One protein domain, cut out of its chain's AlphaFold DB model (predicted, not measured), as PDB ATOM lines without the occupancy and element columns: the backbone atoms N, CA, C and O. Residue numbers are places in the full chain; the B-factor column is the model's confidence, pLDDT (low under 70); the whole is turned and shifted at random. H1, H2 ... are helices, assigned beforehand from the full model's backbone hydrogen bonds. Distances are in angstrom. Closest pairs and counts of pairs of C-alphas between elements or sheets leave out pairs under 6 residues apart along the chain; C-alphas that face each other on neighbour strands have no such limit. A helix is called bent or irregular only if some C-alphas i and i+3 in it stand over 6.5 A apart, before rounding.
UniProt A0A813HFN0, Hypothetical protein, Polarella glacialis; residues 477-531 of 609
ATOM      1  N   SER A 477     220.814 117.692   0.285       84.06
ATOM      2  CA  SER A 477     219.660 117.780   1.165       84.06
ATOM      3  C   SER A 477     220.122 118.143   2.584       84.06
ATOM      4  O   SER A 477     221.259 117.885   2.989       84.06
ATOM      5  N   LYS A 478     219.228 118.740   3.374       81.81
ATOM      6  CA  LYS A 478     219.533 119.156   4.752       81.81
ATOM      7  C   LYS A 478     219.960 117.983   5.640       81.81
ATOM      8  O   LYS A 478     220.721 118.178   6.585       81.81
ATOM      9  N   THR A 479     219.462 116.778   5.376       83.56
ATOM     10  CA  THR A 479     219.828 115.583   6.145       83.56
ATOM     11  C   THR A 479     221.241 115.110   5.836       83.56
ATOM     12  O   THR A 479     221.880 114.556   6.728       83.56
ATOM     13  N   ASP A 480     221.762 115.426   4.649       87.06
ATOM     14  CA  ASP A 480     223.020 114.865   4.149       87.06
ATOM     15  C   ASP A 480     224.247 115.678   4.561       87.06
ATOM     16  O   ASP A 480     225.350 115.144   4.598       87.06
ATOM     17  N   VAL A 481     224.066 116.948   4.942       87.81
ATOM     18  CA  VAL A 481     225.164 117.861   5.316       87.81
ATOM     19  C   VAL A 481     226.099 117.238   6.357       87.81
ATOM     20  O   VAL A 481     227.312 117.266   6.189       87.81
ATOM     21  N   ALA A 482     225.554 116.629   7.414       87.38
ATOM     22  CA  ALA A 482     226.371 116.017   8.460       87.38
ATOM     23  C   ALA A 482     227.176 114.811   7.945       87.38
ATOM     24  O   ALA A 482     228.324 114.623   8.344       87.38
ATOM     25  N   TYR A 483     226.603 114.017   7.038       79.19
ATOM     26  CA  TYR A 483     227.294 112.887   6.418       79.19
ATOM     27  C   TYR A 483     228.412 113.354   5.488       79.19
ATOM     28  O   TYR A 483     229.513 112.814   5.550       79.19
ATOM     29  N   VAL A 484     228.160 114.395   4.691       75.69
ATOM     30  CA  VAL A 484     229.169 114.996   3.810       75.69
ATOM     31  C   VAL A 484     230.331 115.558   4.630       75.69
ATOM     32  O   VAL A 484     231.481 115.266   4.330       75.69
ATOM     33  N   LEU A 485     230.054 116.288   5.712       83.19
ATOM     34  CA  LEU A 485     231.100 116.830   6.587       83.19
ATOM     35  C   LEU A 485     231.942 115.725   7.245       83.19
ATOM     36  O   LEU A 485     233.166 115.841   7.296       83.19
ATOM     37  N   ARG A 486     231.317 114.623   7.682       84.25
ATOM     38  CA  ARG A 486     232.049 113.444   8.177       84.25
ATOM     39  C   ARG A 486     232.911 112.807   7.094       84.25
ATOM     40  O   ARG A 486     234.064 112.482   7.354       84.25
ATOM     41  N   ALA A 487     232.387 112.680   5.876       67.75
ATOM     42  CA  ALA A 487     233.144 112.174   4.731       67.75
ATOM     43  C   ALA A 487     234.328 113.086   4.359       67.75
ATOM     44  O   ALA A 487     235.338 112.609   3.855       67.75
ATOM     45  N   MET A 488     234.238 114.385   4.663       75.88
ATOM     46  CA  MET A 488     235.336 115.350   4.537       75.88
ATOM     47  C   MET A 488     236.338 115.301   5.707       75.88
ATOM     48  O   MET A 488     237.268 116.106   5.744       75.88
ATOM     49  N   GLY A 489     236.180 114.365   6.649       75.69
ATOM     50  CA  GLY A 489     237.111 114.133   7.756       75.69
ATOM     51  C   GLY A 489     236.816 114.925   9.033       75.69
ATOM     52  O   GLY A 489     237.681 115.003   9.905       75.69
ATOM     53  N   LEU A 490     235.628 115.526   9.164       84.56
ATOM     54  CA  LEU A 490     235.236 116.275  10.360       84.56
ATOM     55  C   LEU A 490     234.477 115.376  11.348       84.56
ATOM     56  O   LEU A 490     233.534 114.671  10.984       84.56
ATOM     57  N   THR A 491     234.826 115.451  12.631       85.75
ATOM     58  CA  THR A 491     234.150 114.706  13.701       85.75
ATOM     59  C   THR A 491     232.904 115.457  14.163       85.75
ATOM     60  O   THR A 491     232.978 116.278  15.073       85.75
ATOM     61  N   ILE A 492     231.757 115.184  13.533       87.44
ATOM     62  CA  ILE A 492     230.469 115.824  13.855       87.44
ATOM     63  C   ILE A 492     229.616 114.934  14.766       87.44
ATOM     64  O   ILE A 492     229.161 113.865  14.335       87.44
ATOM     65  N   TYR A 493     229.319 115.392  15.987       85.75
ATOM     66  CA  TYR A 493     228.455 114.664  16.921       85.75
ATOM     67  C   TYR A 493     226.966 114.859  16.597       85.75
ATOM     68  O   TYR A 493     226.536 115.914  16.127       85.75
ATOM     69  N   GLY A 494     226.139 113.851  16.901       84.62
ATOM     70  CA  GLY A 494     224.689 113.893  16.647       84.62
ATOM     71  C   GLY A 494     223.982 115.097  17.285       84.62
ATOM     72  O   GLY A 494     223.063 115.670  16.700       84.62
ATOM     73  N   SER A 495     224.451 115.540  18.456       86.62
ATOM     74  CA  SER A 495     223.943 116.732  19.148       86.62
ATOM     75  C   SER A 495     224.220 118.043  18.406       86.62
ATOM     76  O   SER A 495     223.505 119.022  18.611       86.62
ATOM     77  N   GLU A 496     225.240 118.077  17.549       91.44
ATOM     78  CA  GLU A 496     225.690 119.276  16.835       91.44
ATOM     79  C   GLU A 496     225.071 119.385  15.442       91.44
ATOM     80  O   GLU A 496     224.982 120.483  14.894       91.44
ATOM     81  N   GLU A 497     224.573 118.278  14.877       94.25
ATOM     82  CA  GLU A 497     224.010 118.260  13.526       94.25
ATOM     83  C   GLU A 497     222.918 119.309  13.322       94.25
ATOM     84  O   GLU A 497     222.835 119.919  12.259       94.25
ATOM     85  N   LYS A 498     222.063 119.522  14.330       94.06
ATOM     86  CA  LYS A 498     220.984 120.510  14.248       94.06
ATOM     87  C   LYS A 498     221.543 121.926  14.092       94.06
ATOM     88  O   LYS A 498     221.070 122.663  13.231       94.06
ATOM     89  N   LEU A 499     222.558 122.273  14.883       95.38
ATOM     90  CA  LEU A 499     223.202 123.584  14.851       95.38
ATOM     91  C   LEU A 499     223.914 123.814  13.513       95.38
ATOM     92  O   LEU A 499     223.738 124.860  12.896       95.38
ATOM     93  N   ILE A 500     224.664 122.819  13.037       95.50
ATOM     94  CA  ILE A 500     225.388 122.894  11.761       95.50
ATOM     95  C   ILE A 500     224.406 123.079  10.605       95.50
ATOM     96  O   ILE A 500     224.598 123.954   9.764       95.50
ATOM     97  N   LYS A 501     223.307 122.312  10.600       94.38
ATOM     98  CA  LYS A 501     222.229 122.443   9.610       94.38
ATOM     99  C   LYS A 501     221.648 123.859   9.601       94.38
ATOM    100  O   LYS A 501     221.469 124.419   8.527       94.38
ATOM    101  N   GLU A 502     221.391 124.450  10.769       94.50
ATOM    102  CA  GLU A 502     220.897 125.831  10.884       94.50
ATOM    103  C   GLU A 502     221.918 126.866  10.372       94.50
ATOM    104  O   GLU A 502     221.533 127.846   9.729       94.50
ATOM    105  N   GLN A 503     223.215 126.649  10.607       95.56
ATOM    106  CA  GLN A 503     224.285 127.539  10.142       95.56
ATOM    107  C   GLN A 503     224.418 127.541   8.616       95.56
ATOM    108  O   GLN A 503     224.402 128.614   8.013       95.56
ATOM    109  N   VAL A 504     224.500 126.367   7.982       93.69
ATOM    110  CA  VAL A 504     224.626 126.284   6.514       93.69
ATOM    111  C   VAL A 504     223.348 126.745   5.807       93.69
ATOM    112  O   VAL A 504     223.402 127.409   4.773       93.69
ATOM    113  N   GLU A 505     222.182 126.493   6.407       92.62
ATOM    114  CA  GLU A 505     220.884 126.925   5.880       92.62
ATOM    115  C   GLU A 505     220.712 128.451   5.931       92.62
ATOM    116  O   GLU A 505     220.052 129.035   5.070       92.62
ATOM    117  N   LYS A 506     221.346 129.136   6.889       94.12
ATOM    118  CA  LYS A 506     221.351 130.605   6.948       94.12
ATOM    119  C   LYS A 506     222.056 131.238   5.741       94.12
ATOM    120  O   LYS A 506     221.696 132.351   5.360       94.12
ATOM    121  N   VAL A 507     223.034 130.547   5.156       91.88
ATOM    122  CA  VAL A 507     223.824 131.043   4.017       91.88
ATOM    123  C   VAL A 507     223.048 130.895   2.708       91.88
ATOM    124  O   VAL A 507     222.904 131.871   1.973       91.88
ATOM    125  N   ASP A 508     222.484 129.714   2.444       88.31
ATOM    126  CA  ASP A 508     221.766 129.441   1.188       88.31
ATOM    127  C   ASP A 508     220.277 129.850   1.225       88.31
ATOM    128  O   ASP A 508     219.651 130.082   0.180       88.31
ATOM    129  N   GLY A 509     219.724 130.031   2.426       87.38
ATOM    130  CA  GLY A 509     218.351 130.440   2.710       87.38
ATOM    131  C   GLY A 509     217.490 129.294   3.249       87.38
ATOM    132  O   GLY A 509     217.576 128.160   2.782       87.38
ATOM    133  N   MET A 510     216.607 129.610   4.203       86.50
ATOM    134  CA  MET A 510     215.743 128.617   4.857       86.50
ATOM    135  C   MET A 510     214.915 127.800   3.859       86.50
ATOM    136  O   MET A 510     214.260 128.353   2.974       86.50
ATOM    137  N   GLY A 511     214.938 126.479   4.033       82.25
ATOM    138  CA  GLY A 511     214.225 125.501   3.216       82.25
ATOM    139  C   GLY A 511     214.884 125.158   1.877       82.25
ATOM    140  O   GLY A 511     214.305 124.382   1.119       82.25
ATOM    141  N   LYS A 512     216.062 125.712   1.559       86.75
ATOM    142  CA  LYS A 512     216.776 125.397   0.314       86.75
ATOM    143  C   LYS A 512     217.828 124.299   0.515       86.75
ATOM    144  O   LYS A 512     218.401 124.198   1.599       86.75
ATOM    145  N   PRO A 513     218.107 123.495  -0.527       85.19
ATOM    146  CA  PRO A 513     219.278 122.625  -0.563       85.19
ATOM    147  C   PRO A 513     220.573 123.411  -0.328       85.19
ATOM    148  O   PRO A 513     220.703 124.543  -0.797       85.19
ATOM    149  N   VAL A 514     221.524 122.800   0.372       87.50
ATOM    150  CA  VAL A 514     222.806 123.428   0.717       87.50
ATOM    151  C   VAL A 514     223.779 123.241  -0.439       87.50
ATOM    152  O   VAL A 514     223.962 122.127  -0.927       87.50
ATOM    153  N   THR A 515     224.403 124.313  -0.909       87.88
ATOM    154  CA  THR A 515     225.356 124.236  -2.021       87.88
ATOM    155  C   THR A 515     226.695 123.662  -1.563       87.88
ATOM    156  O   THR A 515     227.099 123.826  -0.411       87.88
ATOM    157  N   PHE A 516     227.432 123.023  -2.476       84.44
ATOM    158  CA  PHE A 516     228.790 122.557  -2.171       84.44
ATOM    159  C   PHE A 516     229.721 123.678  -1.719       84.44
ATOM    160  O   PHE A 516     230.479 123.486  -0.774       84.44
ATOM    161  N   GLN A 517     229.600 124.870  -2.309       85.19
ATOM    162  CA  GLN A 517     230.392 126.021  -1.884       85.19
ATOM    163  C   GLN A 517     230.105 126.403  -0.427       85.19
ATOM    164  O   GLN A 517     231.035 126.709   0.312       85.19
ATOM    165  N   THR A 518     228.843 126.355   0.007       92.56
ATOM    166  CA  THR A 518     228.472 126.620   1.403       92.56
ATOM    167  C   THR A 518     229.070 125.585   2.350       92.56
ATOM    168  O   THR A 518     229.626 125.965   3.378       92.56
ATOM    169  N   VAL A 519     229.022 124.294   1.997       89.75
ATOM    170  CA  VAL A 519     229.656 123.227   2.793       89.75
ATOM    171  C   VAL A 519     231.175 123.413   2.850       89.75
ATOM    172  O   VAL A 519     231.753 123.333   3.929       89.75
ATOM    173  N   GLN A 520     231.820 123.719   1.721       84.88
ATOM    174  CA  GLN A 520     233.264 123.940   1.648       84.88
ATOM    175  C   GLN A 520     233.703 125.139   2.497       84.88
ATOM    176  O   GLN A 520     234.614 125.007   3.313       84.88
ATOM    177  N   ASN A 521     233.023 126.279   2.362       90.06
ATOM    178  CA  ASN A 521     233.309 127.471   3.160       90.06
ATOM    179  C   ASN A 521     233.115 127.187   4.657       90.06
ATOM    180  O   ASN A 521     233.923 127.611   5.479       90.06
ATOM    181  N   TRP A 522     232.063 126.439   5.011       95.69
ATOM    182  CA  TRP A 522     231.807 126.058   6.397       95.69
ATOM    183  C   TRP A 522     232.930 125.176   6.958       95.69
ATOM    184  O   TRP A 522     233.380 125.409   8.079       95.69
ATOM    185  N   VAL A 523     233.424 124.208   6.173       92.19
ATOM    186  CA  VAL A 523     234.581 123.376   6.540       92.19
ATOM    187  C   VAL A 523     235.822 124.231   6.757       92.19
ATOM    188  O   VAL A 523     236.494 124.058   7.765       92.19
ATOM    189  N   GLU A 524     236.128 125.156   5.852       87.62
ATOM    190  CA  GLU A 524     237.296 126.033   5.986       87.62
ATOM    191  C   GLU A 524     237.242 126.877   7.265       87.62
ATOM    192  O   GLU A 524     238.259 127.029   7.937       87.62
ATOM    193  N   GLU A 525     236.055 127.359   7.639       95.25
ATOM    194  CA  GLU A 525     235.846 128.167   8.842       95.25
ATOM    195  C   GLU A 525     235.896 127.340  10.142       95.25
ATOM    196  O   GLU A 525     236.388 127.825  11.160       95.25
ATOM    197  N   HIS A 526     235.421 126.088  10.125       93.50
ATOM    198  CA  HIS A 526     235.208 125.304  11.350       93.50
ATOM    199  C   HIS A 526     236.134 124.091  11.507       93.50
ATOM    200  O   HIS A 526     236.106 123.434  12.553       93.50
ATOM    201  N   ARG A 527     236.976 123.775  10.513       90.56
ATOM    202  CA  ARG A 527     237.826 122.570  10.516       90.56
ATOM    203  C   ARG A 527     238.653 122.418  11.786       90.56
ATOM    204  O   ARG A 527     238.711 121.321  12.317       90.56
ATOM    205  N   ASP A 528     239.213 123.489  12.339       83.44
ATOM    206  CA  ASP A 528     240.109 123.384  13.496       83.44
ATOM    207  C   ASP A 528     239.354 122.997  14.784       83.44
ATOM    208  O   ASP A 528     239.944 122.493  15.735       83.44
ATOM    209  N   THR A 529     238.028 123.182  14.811       88.12
ATOM    210  CA  THR A 529     237.167 122.768  15.932       88.12
ATOM    211  C   THR A 529     236.774 121.288  15.834       88.12
ATOM    212  O   THR A 529     236.675 120.586  16.851       88.12
ATOM    213  N   TYR A 530     236.564 120.806  14.604       86.38
ATOM    214  CA  TYR A 530     235.992 119.488  14.311       86.38
ATOM    215  C   TYR A 530     237.005 118.444  13.831       86.38
ATOM    216  O   TYR A 530     236.715 117.251  13.882       86.38
ATOM    217  N   VAL A 531     238.201 118.851  13.409       81.44
ATOM    218  CA  VAL A 531     239.324 117.951  13.142       81.44
ATOM    219  C   VAL A 531     240.011 117.674  14.470       81.44
ATOM    220  O   VAL A 531     240.633 118.549  15.068       81.44
TER     221      VAL A 531
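What this domain is: This is residues 477 to 531 of the 609 residues of the protein "Hypothetical protein" of Polarella glacialis (UniProt A0A813HFN0). H3 and H2 make a helical hairpin shaped like a spread V, meeting toward the ends joined by their link. The short helix H1 packs across the hairpin, meeting residues 497 to 501 of H2 and residues 519 to 523 of H3. The printed part has 55 residues with three named helices, in the order H1, H2, H3, and no named strand; its class is all helix. It is compact, with a radius of gyration of the C-alphas of 10.1 A and spans of 27 by 21 by 15 A.

Where its parts are: Find C-alpha 516 at (228.790, 122.557, -2.171); from there H3, residues 516 to 530, runs 18.2 A to C-alpha 530 at (235.992, 119.488, 14.311). It is irregular: C-alphas 525 and 528 are 7.9 A apart. Look next at residues 497 to 508 for H2, 16.8 A long. H1, residues 481 to 487, begins at C-alpha 481 at (225.164, 117.861, 5.316) and is 9.8 A long.

How they stand to each other: Start at the hairpin: residues 518 to 522 of H3 touch residues 504 to 508 of H2, and the closest C-alphas, those of Thr 518 and Val 504, are 6.4 A apart. The two run opposite ways at a steep tilt of 42 degrees. H1 touches H2, closest at the C-alphas of Ala 482 and Glu 497, 6.0 A apart; at 71 degrees they are only just about perpendicular. H1 and H3 only just touch, with 3 pairs of C-alphas within 8 A, closest at Leu 485 and Val 523, 7.4 A apart. They run the same way at a steep tilt of 64 degrees. In H1 every O i to N i+4 pair is within hydrogen-bond range; in H2 7 of 8 are, in H3 9 of 11.

The domain as a whole: The C-alphas farthest apart are those of Gly 511 and Val 531, 28.0 A. The printed part has no cut, and both links between helices are short. The mean pLDDT of the printed part is 87.4; look at Ala 487 for the one residue under 70.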